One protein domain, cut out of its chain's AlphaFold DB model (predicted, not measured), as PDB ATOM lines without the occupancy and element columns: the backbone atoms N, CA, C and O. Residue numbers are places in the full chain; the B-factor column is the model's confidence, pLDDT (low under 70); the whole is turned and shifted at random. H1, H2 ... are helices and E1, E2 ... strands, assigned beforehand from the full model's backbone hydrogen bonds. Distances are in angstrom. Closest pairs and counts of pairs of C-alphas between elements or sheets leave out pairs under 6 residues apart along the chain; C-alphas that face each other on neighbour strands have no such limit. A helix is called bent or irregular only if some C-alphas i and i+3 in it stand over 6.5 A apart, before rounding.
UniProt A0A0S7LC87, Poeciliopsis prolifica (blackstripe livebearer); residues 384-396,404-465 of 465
ATOM      1  N   THR A 384     -14.142  -8.568 146.514       85.12
ATOM      2  CA  THR A 384     -14.500  -7.142 146.537       85.12
ATOM      3  C   THR A 384     -14.764  -6.663 147.960       85.12
ATOM      4  O   THR A 384     -15.487  -7.301 148.722       85.12
ATOM      5  N   LYS A 385     -14.173  -5.526 148.341       86.06
ATOM      6  CA  LYS A 385     -14.358  -4.904 149.663       86.06
ATOM      7  C   LYS A 385     -14.313  -3.374 149.570       86.06
ATOM      8  O   LYS A 385     -13.614  -2.855 148.702       86.06
ATOM      9  N   PRO A 386     -15.002  -2.649 150.465       89.19
ATOM     10  CA  PRO A 386     -14.887  -1.195 150.571       89.19
ATOM     11  C   PRO A 386     -13.521  -0.775 151.137       89.19
ATOM     12  O   PRO A 386     -12.959  -1.448 152.004       89.19
ATOM     13  N   CYS A 387     -13.000   0.370 150.700       89.00
ATOM     14  CA  CYS A 387     -11.882   1.047 151.356       89.00
ATOM     15  C   CYS A 387     -12.256   1.416 152.807       89.00
ATOM     16  O   CYS A 387     -13.348   1.943 153.011       89.00
ATOM     17  N   PRO A 388     -11.385   1.200 153.813       88.69
ATOM     18  CA  PRO A 388     -11.714   1.530 155.205       88.69
ATOM     19  C   PRO A 388     -11.888   3.041 155.446       88.69
ATOM     20  O   PRO A 388     -12.626   3.424 156.342       88.69
ATOM     21  N   GLN A 389     -11.252   3.896 154.633       85.06
ATOM     22  CA  GLN A 389     -11.240   5.352 154.832       85.06
ATOM     23  C   GLN A 389     -12.399   6.085 154.129       85.06
ATOM     24  O   GLN A 389     -12.908   7.070 154.648       85.06
ATOM     25  N   CYS A 390     -12.811   5.638 152.935       86.31
ATOM     26  CA  CYS A 390     -13.816   6.330 152.106       86.31
ATOM     27  C   CYS A 390     -14.944   5.424 151.582       86.31
ATOM     28  O   CYS A 390     -15.764   5.854 150.776       86.31
ATOM     29  N   SER A 391     -14.971   4.152 151.984       83.56
ATOM     30  CA  SER A 391     -15.945   3.132 151.560       83.56
ATOM     31  C   SER A 391     -16.023   2.788 150.065       83.56
ATOM     32  O   SER A 391     -16.761   1.873 149.708       83.56
ATOM     33  N   HIS A 392     -15.232   3.415 149.186       85.44
ATOM     34  CA  HIS A 392     -15.193   3.057 147.764       85.44
ATOM     35  C   HIS A 392     -14.808   1.581 147.571       85.44
ATOM     36  O   HIS A 392     -13.790   1.126 148.099       85.44
ATOM     37  N   PHE A 393     -15.597   0.833 146.798       86.06
ATOM     38  CA  PHE A 393     -15.359  -0.591 146.557       86.06
ATOM     39  C   PHE A 393     -14.128  -0.821 145.682       86.06
ATOM     40  O   PHE A 393     -13.957  -0.193 144.640       86.06
ATOM     41  N   THR A 394     -13.283  -1.766 146.087       85.56
ATOM     42  CA  THR A 394     -12.137  -2.218 145.301       85.56
ATOM     43  C   THR A 394     -12.173  -3.738 145.176       85.56
ATOM     44  O   THR A 394     -12.339  -4.447 146.173       85.56
ATOM     45  N   SER A 395     -12.021  -4.237 143.948       83.00
ATOM     46  CA  SER A 395     -12.028  -5.664 143.627       83.00
ATOM     47  C   SER A 395     -10.618  -6.178 143.322       83.00
ATOM     48  O   SER A 395      -9.952  -5.751 142.380       83.00
ATOM     49  N   LEU A 396     -10.154  -7.128 144.130       79.00
ATOM     50  CA  LEU A 396      -8.896  -7.839 143.948       79.00
ATOM     51  C   LEU A 396      -9.143  -9.084 143.087       79.00
ATOM     52  O   LEU A 396      -9.392 -10.177 143.600       79.00
ATOM     53  N   ASN A 404       5.280 -12.176 144.942       53.00
ATOM     54  CA  ASN A 404       5.694 -11.337 146.085       53.00
ATOM     55  C   ASN A 404       4.539 -11.020 147.055       53.00
ATOM     56  O   ASN A 404       3.364 -11.010 146.674       53.00
ATOM     57  N   ASP A 405       4.883 -10.687 148.305       57.16
ATOM     58  CA  ASP A 405       3.948 -10.444 149.421       57.16
ATOM     59  C   ASP A 405       2.919  -9.323 149.186       57.16
ATOM     60  O   ASP A 405       1.864  -9.281 149.826       57.16
ATOM     61  N   HIS A 406       3.158  -8.449 148.207       68.81
ATOM     62  CA  HIS A 406       2.255  -7.361 147.836       68.81
ATOM     63  C   HIS A 406       0.930  -7.813 147.185       68.81
ATOM     64  O   HIS A 406       0.106  -6.954 146.888       68.81
ATOM     65  N   LYS A 407       0.650  -9.120 147.015       78.38
ATOM     66  CA  LYS A 407      -0.643  -9.631 146.488       78.38
ATOM     67  C   LYS A 407      -1.884  -9.060 147.204       78.38
ATOM     68  O   LYS A 407      -2.959  -9.018 146.615       78.38
ATOM     69  N   TYR A 408      -1.761  -8.633 148.462       86.19
ATOM     70  CA  TYR A 408      -2.863  -8.034 149.231       86.19
ATOM     71  C   TYR A 408      -2.750  -6.511 149.417       86.19
ATOM     72  O   TYR A 408      -3.563  -5.946 150.146       86.19
ATOM     73  N   LYS A 409      -1.768  -5.850 148.789       89.94
ATOM     74  CA  LYS A 409      -1.577  -4.396 148.840       89.94
ATOM     75  C   LYS A 409      -2.536  -3.728 147.861       89.94
ATOM     76  O   LYS A 409      -2.469  -3.985 146.664       89.94
ATOM     77  N   ILE A 410      -3.419  -2.871 148.364       89.75
ATOM     78  CA  ILE A 410      -4.360  -2.106 147.545       89.75
ATOM     79  C   ILE A 410      -4.201  -0.625 147.845       89.75
ATOM     80  O   ILE A 410      -4.218  -0.219 149.003       89.75
ATOM     81  N   GLN A 411      -4.116   0.182 146.792       92.62
ATOM     82  CA  GLN A 411      -4.329   1.621 146.861       92.62
ATOM     83  C   GLN A 411      -5.779   1.925 146.467       92.62
ATOM     84  O   GLN A 411      -6.279   1.403 145.470       92.62
ATOM     85  N   CYS A 412      -6.490   2.725 147.261       89.69
ATOM     86  CA  CYS A 412      -7.832   3.172 146.899       89.69
ATOM     87  C   CYS A 412      -7.766   4.232 145.792       89.69
ATOM     88  O   CYS A 412      -7.019   5.195 145.916       89.69
ATOM     89  N   ILE A 413      -8.582   4.093 144.745       90.06
ATOM     90  CA  ILE A 413      -8.609   5.043 143.623       90.06
ATOM     91  C   ILE A 413      -9.120   6.425 144.079       90.06
ATOM     92  O   ILE A 413      -8.569   7.440 143.671       90.06
ATOM     93  N   SER A 414     -10.125   6.479 144.963       90.69
ATOM     94  CA  SER A 414     -10.789   7.738 145.346       90.69
ATOM     95  C   SER A 414     -10.053   8.567 146.399       90.69
ATOM     96  O   SER A 414     -10.150   9.786 146.374       90.69
ATOM     97  N   CYS A 415      -9.358   7.932 147.348       92.38
ATOM     98  CA  CYS A 415      -8.687   8.629 148.458       92.38
ATOM     99  C   CYS A 415      -7.190   8.308 148.581       92.38
ATOM    100  O   CYS A 415      -6.568   8.685 149.569       92.38
ATOM    101  N   GLN A 416      -6.624   7.558 147.630       93.19
ATOM    102  CA  GLN A 416      -5.214   7.138 147.573       93.19
ATOM    103  C   GLN A 416      -4.692   6.339 148.786       93.19
ATOM    104  O   GLN A 416      -3.540   5.906 148.774       93.19
ATOM    105  N   PHE A 417      -5.533   6.064 149.789       92.88
ATOM    106  CA  PHE A 417      -5.189   5.302 150.987       92.88
ATOM    107  C   PHE A 417      -4.709   3.888 150.638       92.88
ATOM    108  O   PHE A 417      -5.368   3.173 149.875       92.88
ATOM    109  N   VAL A 418      -3.574   3.476 151.213       92.62
ATOM    110  CA  VAL A 418      -2.934   2.182 150.937       92.62
ATOM    111  C   VAL A 418      -3.197   1.216 152.091       92.62
ATOM    112  O   VAL A 418      -2.811   1.462 153.233       92.62
ATOM    113  N   TRP A 419      -3.860   0.100 151.795       92.06
ATOM    114  CA  TRP A 419      -4.400  -0.825 152.787       92.06
ATOM    115  C   TRP A 419      -4.189  -2.290 152.404       92.06
ATOM    116  O   TRP A 419      -3.941  -2.639 151.248       92.06
ATOM    117  N   CYS A 420      -4.274  -3.168 153.402       91.56
ATOM    118  CA  CYS A 420      -4.125  -4.605 153.223       91.56
ATOM    119  C   CYS A 420      -5.499  -5.276 153.076       91.56
ATOM    120  O   CYS A 420      -6.253  -5.422 154.043       91.56
ATOM    121  N   PHE A 421      -5.814  -5.761 151.872       89.38
ATOM    122  CA  PHE A 421      -7.101  -6.389 151.535       89.38
ATOM    123  C   PHE A 421      -7.466  -7.579 152.438       89.38
ATOM    124  O   PHE A 421      -8.641  -7.900 152.647       89.38
ATOM    125  N   LYS A 422      -6.456  -8.252 152.997       88.56
ATOM    126  CA  LYS A 422      -6.613  -9.456 153.816       88.56
ATOM    127  C   LYS A 422      -7.189  -9.160 155.205       88.56
ATOM    128  O   LYS A 422      -8.105  -9.867 155.620       88.56
ATOM    129  N   CYS A 423      -6.685  -8.133 155.891       88.44
ATOM    130  CA  CYS A 423      -7.095  -7.741 157.250       88.44
ATOM    131  C   CYS A 423      -7.955  -6.472 157.322       88.44
ATOM    132  O   CYS A 423      -8.535  -6.234 158.374       88.44
ATOM    133  N   HIS A 424      -8.065  -5.700 156.233       90.06
ATOM    134  CA  HIS A 424      -8.746  -4.392 156.172       90.06
ATOM    135  C   HIS A 424      -8.074  -3.263 156.980       90.06
ATOM    136  O   HIS A 424      -8.670  -2.219 157.208       90.06
ATOM    137  N   ALA A 425      -6.812  -3.452 157.361       89.88
ATOM    138  CA  ALA A 425      -5.989  -2.462 158.055       89.88
ATOM    139  C   ALA A 425      -5.186  -1.570 157.075       89.88
ATOM    140  O   ALA A 425      -5.049  -1.948 155.902       89.88
ATOM    141  N   PRO A 426      -4.587  -0.449 157.540       92.19
ATOM    142  CA  PRO A 426      -3.483   0.222 156.843       92.19
ATOM    143  C   PRO A 426      -2.430  -0.771 156.323       92.19
ATOM    144  O   PRO A 426      -2.234  -1.844 156.905       92.19
ATOM    145  N   TRP A 427      -1.755  -0.453 155.214       92.62
ATOM    146  CA  TRP A 427      -0.737  -1.353 154.668       92.62
ATOM    147  C   TRP A 427       0.436  -1.515 155.640       92.62
ATOM    148  O   TRP A 427       1.080  -0.543 156.022       92.62
ATOM    149  N   HIS A 428       0.720  -2.765 155.997       90.06
ATOM    150  CA  HIS A 428       1.818  -3.147 156.872       90.06
ATOM    151  C   HIS A 428       2.807  -4.009 156.073       90.06
ATOM    152  O   HIS A 428       2.465  -5.102 155.620       90.06
ATOM    153  N   ASP A 429       4.027  -3.515 155.867       89.06
ATOM    154  CA  ASP A 429       5.101  -4.285 155.224       89.06
ATOM    155  C   ASP A 429       5.947  -5.020 156.275       89.06
ATOM    156  O   ASP A 429       5.978  -4.619 157.439       89.06
ATOM    157  N   GLY A 430       6.576  -6.136 155.897       85.38
ATOM    158  CA  GLY A 430       7.380  -6.997 156.790       85.38
ATOM    159  C   GLY A 430       6.621  -7.735 157.917       85.38
ATOM    160  O   GLY A 430       7.033  -8.815 158.336       85.38
ATOM    161  N   ILE A 431       5.488  -7.205 158.387       88.69
ATOM    162  CA  ILE A 431       4.676  -7.755 159.486       88.69
ATOM    163  C   ILE A 431       3.505  -8.577 158.927       88.69
ATOM    164  O   ILE A 431       2.859  -8.197 157.948       88.69
ATOM    165  N   LYS A 432       3.170  -9.709 159.559       90.38
ATOM    166  CA  LYS A 432       2.024 -10.542 159.152       90.38
ATOM    167  C   LYS A 432       0.722  -9.974 159.720       90.38
ATOM    168  O   LYS A 432       0.667  -9.527 160.860       90.38
ATOM    169  N   CYS A 433      -0.378 -10.121 158.976       90.25
ATOM    170  CA  CYS A 433      -1.702  -9.609 159.365       90.25
ATOM    171  C   CYS A 433      -2.179 -10.028 160.768       90.25
ATOM    172  O   CYS A 433      -2.934  -9.292 161.393       90.25
ATOM    173  N   ARG A 434      -1.790 -11.219 161.251       90.94
ATOM    174  CA  ARG A 434      -2.129 -11.689 162.607       90.94
ATOM    175  C   ARG A 434      -1.491 -10.795 163.666       90.94
ATOM    176  O   ARG A 434      -2.152 -10.415 164.625       90.94
ATOM    177  N   ASP A 435      -0.221 -10.491 163.461       91.50
ATOM    178  CA  ASP A 435       0.653  -9.894 164.457       91.50
ATOM    179  C   ASP A 435       0.395  -8.379 164.501       91.50
ATOM    180  O   ASP A 435       0.283  -7.810 165.580       91.50
ATOM    181  N   TYR A 436       0.095  -7.771 163.342       91.94
ATOM    182  CA  TYR A 436      -0.480  -6.423 163.250       91.94
ATOM    183  C   TYR A 436      -1.795  -6.289 164.046       91.94
ATOM    184  O   TYR A 436      -1.921  -5.400 164.881       91.94
ATOM    185  N   ILE A 437      -2.769  -7.190 163.833       89.44
ATOM    186  CA  ILE A 437      -4.056  -7.161 164.562       89.44
ATOM    187  C   ILE A 437      -3.851  -7.391 166.068       89.44
ATOM    188  O   ILE A 437      -4.597  -6.848 166.880       89.44
ATOM    189  N   GLN A 438      -2.864  -8.200 166.461       91.25
ATOM    190  CA  GLN A 438      -2.544  -8.410 167.871       91.25
ATOM    191  C   GLN A 438      -1.916  -7.155 168.500       91.25
ATOM    192  O   GLN A 438      -2.309  -6.787 169.604       91.25
ATOM    193  N   GLY A 439      -1.007  -6.477 167.791       90.38
ATOM    194  CA  GLY A 439      -0.419  -5.205 168.218       90.38
ATOM    195  C   GLY A 439      -1.458  -4.092 168.361       90.38
ATOM    196  O   GLY A 439      -1.522  -3.458 169.407       90.38
ATOM    197  N   ASP A 440      -2.337  -3.916 167.369       87.44
ATOM    198  CA  ASP A 440      -3.440  -2.940 167.417       87.44
ATOM    199  C   ASP A 440      -4.377  -3.178 168.619       87.44
ATOM    200  O   ASP A 440      -4.747  -2.236 169.319       87.44
ATOM    201  N   LYS A 441      -4.696  -4.442 168.930       89.00
ATOM    202  CA  LYS A 441      -5.468  -4.792 170.133       89.00
ATOM    203  C   LYS A 441      -4.737  -4.449 171.427       89.00
ATOM    204  O   LYS A 441      -5.346  -3.844 172.302       89.00
ATOM    205  N   LEU A 442      -3.463  -4.830 171.552       89.62
ATOM    206  CA  LEU A 442      -2.662  -4.544 172.746       89.62
ATOM    207  C   LEU A 442      -2.517  -3.034 172.967       89.62
ATOM    208  O   LEU A 442      -2.722  -2.569 174.085       89.62
ATOM    209  N   LEU A 443      -2.272  -2.270 171.898       86.81
ATOM    210  CA  LEU A 443      -2.211  -0.809 171.924       86.81
ATOM    211  C   LEU A 443      -3.539  -0.196 172.387       86.81
ATOM    212  O   LEU A 443      -3.529   0.679 173.246       86.81
ATOM    213  N   ARG A 444      -4.685  -0.672 171.875       86.62
ATOM    214  CA  ARG A 444      -6.017  -0.213 172.316       86.62
ATOM    215  C   ARG A 444      -6.299  -0.549 173.777       86.62
ATOM    216  O   ARG A 444      -6.851   0.293 174.478       86.62
ATOM    217  N   THR A 445      -5.925  -1.745 174.237       87.50
ATOM    218  CA  THR A 445      -6.058  -2.125 175.649       87.50
ATOM    219  C   THR A 445      -5.212  -1.207 176.522       87.50
ATOM    220  O   THR A 445      -5.780  -0.532 177.375       87.50
ATOM    221  N   TRP A 446      -3.905  -1.098 176.264       89.56
ATOM    222  CA  TRP A 446      -2.991  -0.232 177.016       89.56
ATOM    223  C   TRP A 446      -3.452   1.233 177.028       89.56
ATOM    224  O   TRP A 446      -3.596   1.811 178.095       89.56
ATOM    225  N   ALA A 447      -3.813   1.802 175.874       87.00
ATOM    226  CA  ALA A 447      -4.325   3.172 175.767       87.00
ATOM    227  C   ALA A 447      -5.619   3.423 176.571       87.00
ATOM    228  O   ALA A 447      -5.936   4.568 176.894       87.00
ATOM    229  N   SER A 448      -6.387   2.368 176.864       83.75
ATOM    230  CA  SER A 448      -7.622   2.439 177.653       83.75
ATOM    231  C   SER A 448      -7.427   2.229 179.157       83.75
ATOM    232  O   SER A 448      -8.336   2.577 179.915       83.75
ATOM    233  N   VAL A 449      -6.276   1.687 179.580       87.44
ATOM    234  CA  VAL A 449      -5.917   1.541 180.998       87.44
ATOM    235  C   VAL A 449      -5.842   2.922 181.647       87.44
ATOM    236  O   VAL A 449      -5.491   3.912 180.998       87.44
ATOM    237  N   ILE A 450      -6.249   2.980 182.917       81.31
ATOM    238  CA  ILE A 450      -6.196   4.176 183.752       81.31
ATOM    239  C   ILE A 450      -5.185   3.922 184.869       81.31
ATOM    240  O   ILE A 450      -5.492   3.222 185.833       81.31
ATOM    241  N   GLU A 451      -3.997   4.499 184.737       77.00
ATOM    242  CA  GLU A 451      -2.945   4.502 185.754       77.00
ATOM    243  C   GLU A 451      -2.879   5.896 186.397       77.00
ATOM    244  O   GLU A 451      -3.090   6.914 185.738       77.00
ATOM    245  N   HIS A 452      -2.683   5.957 187.717       76.56
ATOM    246  CA  HIS A 452      -2.631   7.210 188.495       76.56
ATOM    247  C   HIS A 452      -3.808   8.194 188.264       76.56
ATOM    248  O   HIS A 452      -3.696   9.394 188.507       76.56
ATOM    249  N   GLY A 453      -4.967   7.688 187.818       80.38
ATOM    250  CA  GLY A 453      -6.172   8.480 187.546       80.38
ATOM    251  C   GLY A 453      -6.260   9.094 186.140       80.38
ATOM    252  O   GLY A 453      -7.262   9.742 185.840       80.38
ATOM    253  N   GLN A 454      -5.282   8.867 185.257       79.56
ATOM    254  CA  GLN A 454      -5.330   9.288 183.850       79.56
ATOM    255  C   GLN A 454      -5.236   8.094 182.897       79.56
ATOM    256  O   GLN A 454      -4.762   7.028 183.268       79.56
ATOM    257  N   ARG A 455      -5.699   8.257 181.650       84.56
ATOM    258  CA  ARG A 455      -5.496   7.237 180.608       84.56
ATOM    259  C   ARG A 455      -4.110   7.340 179.994       84.56
ATOM    260  O   ARG A 455      -3.693   8.442 179.639       84.56
ATOM    261  N   ASN A 456      -3.497   6.185 179.747       83.94
ATOM    262  CA  ASN A 456      -2.159   6.061 179.159       83.94
ATOM    263  C   ASN A 456      -2.055   6.690 177.752       83.94
ATOM    264  O   ASN A 456      -0.968   7.063 177.318       83.94
ATOM    265  N   ALA A 457      -3.180   6.861 177.046       86.94
ATOM    266  CA  ALA A 457      -3.272   7.767 175.905       86.94
ATOM    267  C   ALA A 457      -4.591   8.557 175.907       86.94
ATOM    268  O   ALA A 457      -5.648   8.064 176.310       86.94
ATOM    269  N   GLN A 458      -4.540   9.792 175.405       83.31
ATOM    270  CA  GLN A 458      -5.692  10.686 175.282       83.31
ATOM    271  C   GLN A 458      -5.786  11.252 173.864       83.31
ATOM    272  O   GLN A 458      -4.776  11.406 173.179       83.31
ATOM    273  N   LYS A 459      -7.010  11.572 173.428       86.31
ATOM    274  CA  LYS A 459      -7.253  12.148 172.100       86.31
ATOM    275  C   LYS A 459      -6.646  13.542 172.001       86.31
ATOM    276  O   LYS A 459      -6.893  14.380 172.867       86.31
ATOM    277  N   CYS A 460      -5.934  13.826 170.914       86.19
ATOM    278  CA  CYS A 460      -5.356  15.147 170.683       86.19
ATOM    279  C   CYS A 460      -6.461  16.225 170.664       86.19
ATOM    280  O   CYS A 460      -7.420  16.105 169.893       86.19
ATOM    281  N   PRO A 461      -6.350  17.324 171.441       88.12
ATOM    282  CA  PRO A 461      -7.398  18.342 171.498       88.12
ATOM    283  C   PRO A 461      -7.608  19.063 170.160       88.12
ATOM    284  O   PRO A 461      -8.698  19.595 169.944       88.12
ATOM    285  N   ARG A 462      -6.618  19.047 169.252       88.38
ATOM    286  CA  ARG A 462      -6.679  19.696 167.932       88.38
ATOM    287  C   ARG A 462      -7.299  18.801 166.852       88.38
ATOM    288  O   ARG A 462      -8.310  19.188 166.282       88.38
ATOM    289  N   CYS A 463      -6.745  17.611 166.593       87.06
ATOM    290  CA  CYS A 463      -7.230  16.714 165.526       87.06
ATOM    291  C   CYS A 463      -8.235  15.639 165.985       87.06
ATOM    292  O   CYS A 463      -8.788  14.934 165.149       87.06
ATOM    293  N   LYS A 464      -8.497  15.511 167.296       79.44
ATOM    294  CA  LYS A 464      -9.424  14.538 167.915       79.44
ATOM    295  C   LYS A 464      -9.108  13.056 167.658       79.44
ATOM    296  O   LYS A 464      -9.920  12.209 168.045       79.44
ATOM    297  N   VAL A 465      -7.956  12.742 167.060       72.62
ATOM    298  CA  VAL A 465      -7.364  11.392 166.987       72.62
ATOM    299  C   VAL A 465      -6.988  10.956 168.394       72.62
ATOM    300  O   VAL A 465      -6.234  11.713 169.042       72.62
TER     301      VAL A 465
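This is residues 384 to 396 and 404 to 465 of the 465 residues of a protein of Poeciliopsis prolifica (blackstripe livebearer) (UniProt A0A0S7LC87). Two short strand hairpins, E1 with E2 and E3 with E4, make a small head at one end, and the helix H2 leads away from it as a long arm. Beyond H2 the tail folds back, and its residues 459 to 465 stick out free. The printed part has 75 residues with two named helices and four named strands in the order E1, E2, H1, E3, E4, H2; both sheets are antiparallel, with orders E1 - E2 and E3 - E4. The class is mixed, helices and strands, with under half of the residues in named elements. The whole is loose, with a radius of gyration of the C-alphas of 15.6 A, and elongated, spanning 47 by 27 by 17 A.

E1 is residues 384 to 386, 7.2 A, beginning at C-alpha 384 (-14.500, -7.142, 146.537); E2 is residues 393 to 395, 6.7 A. E3 is residues 409 to 411, 6.9 A, and E4 residues 418 to 420, 7.3 A. H1, residues 405 to 408, is irregular: C-alphas 405 and 408 are 7.2 A apart. H2, residues 433 to 448, measures 22.7 A and ends at C-alpha 448 (-7.622, 2.439, 177.653).

The hairpin E3 and E4 is antiparallel at 147 degrees, with N 410 and O 419 within hydrogen-bond range at 2.9 A. The hairpin E1 and E2 is antiparallel at 153 degrees, with N 394 and O 385 at 2.9 A. E2 and E3 are only just apart, their closest C-alphas 8.1 A from each other. The closest C-alphas of H1 and E4 are those of Tyr 408 and Cys 420, 5.4 A. H2 is apart from E1, E2, E3 and H1. Every O i to N i+4 pair is within range in H2; H1 is too short for one.

The C-alphas of Ser 395 and His 452, the two farthest apart, are 47.6 A from each other. Residues 397 to 403 are not printed; the gap from C-alpha 396 to C-alpha 404 is 15.2 A. The link from E4 to H2 is long, with 12 residues. Beyond H2, residues 450 to 451 pair with residues 454 to 455, antiparallel. Mean pLDDT of the printed part is 86.1; residues 404 to 406 are under 70.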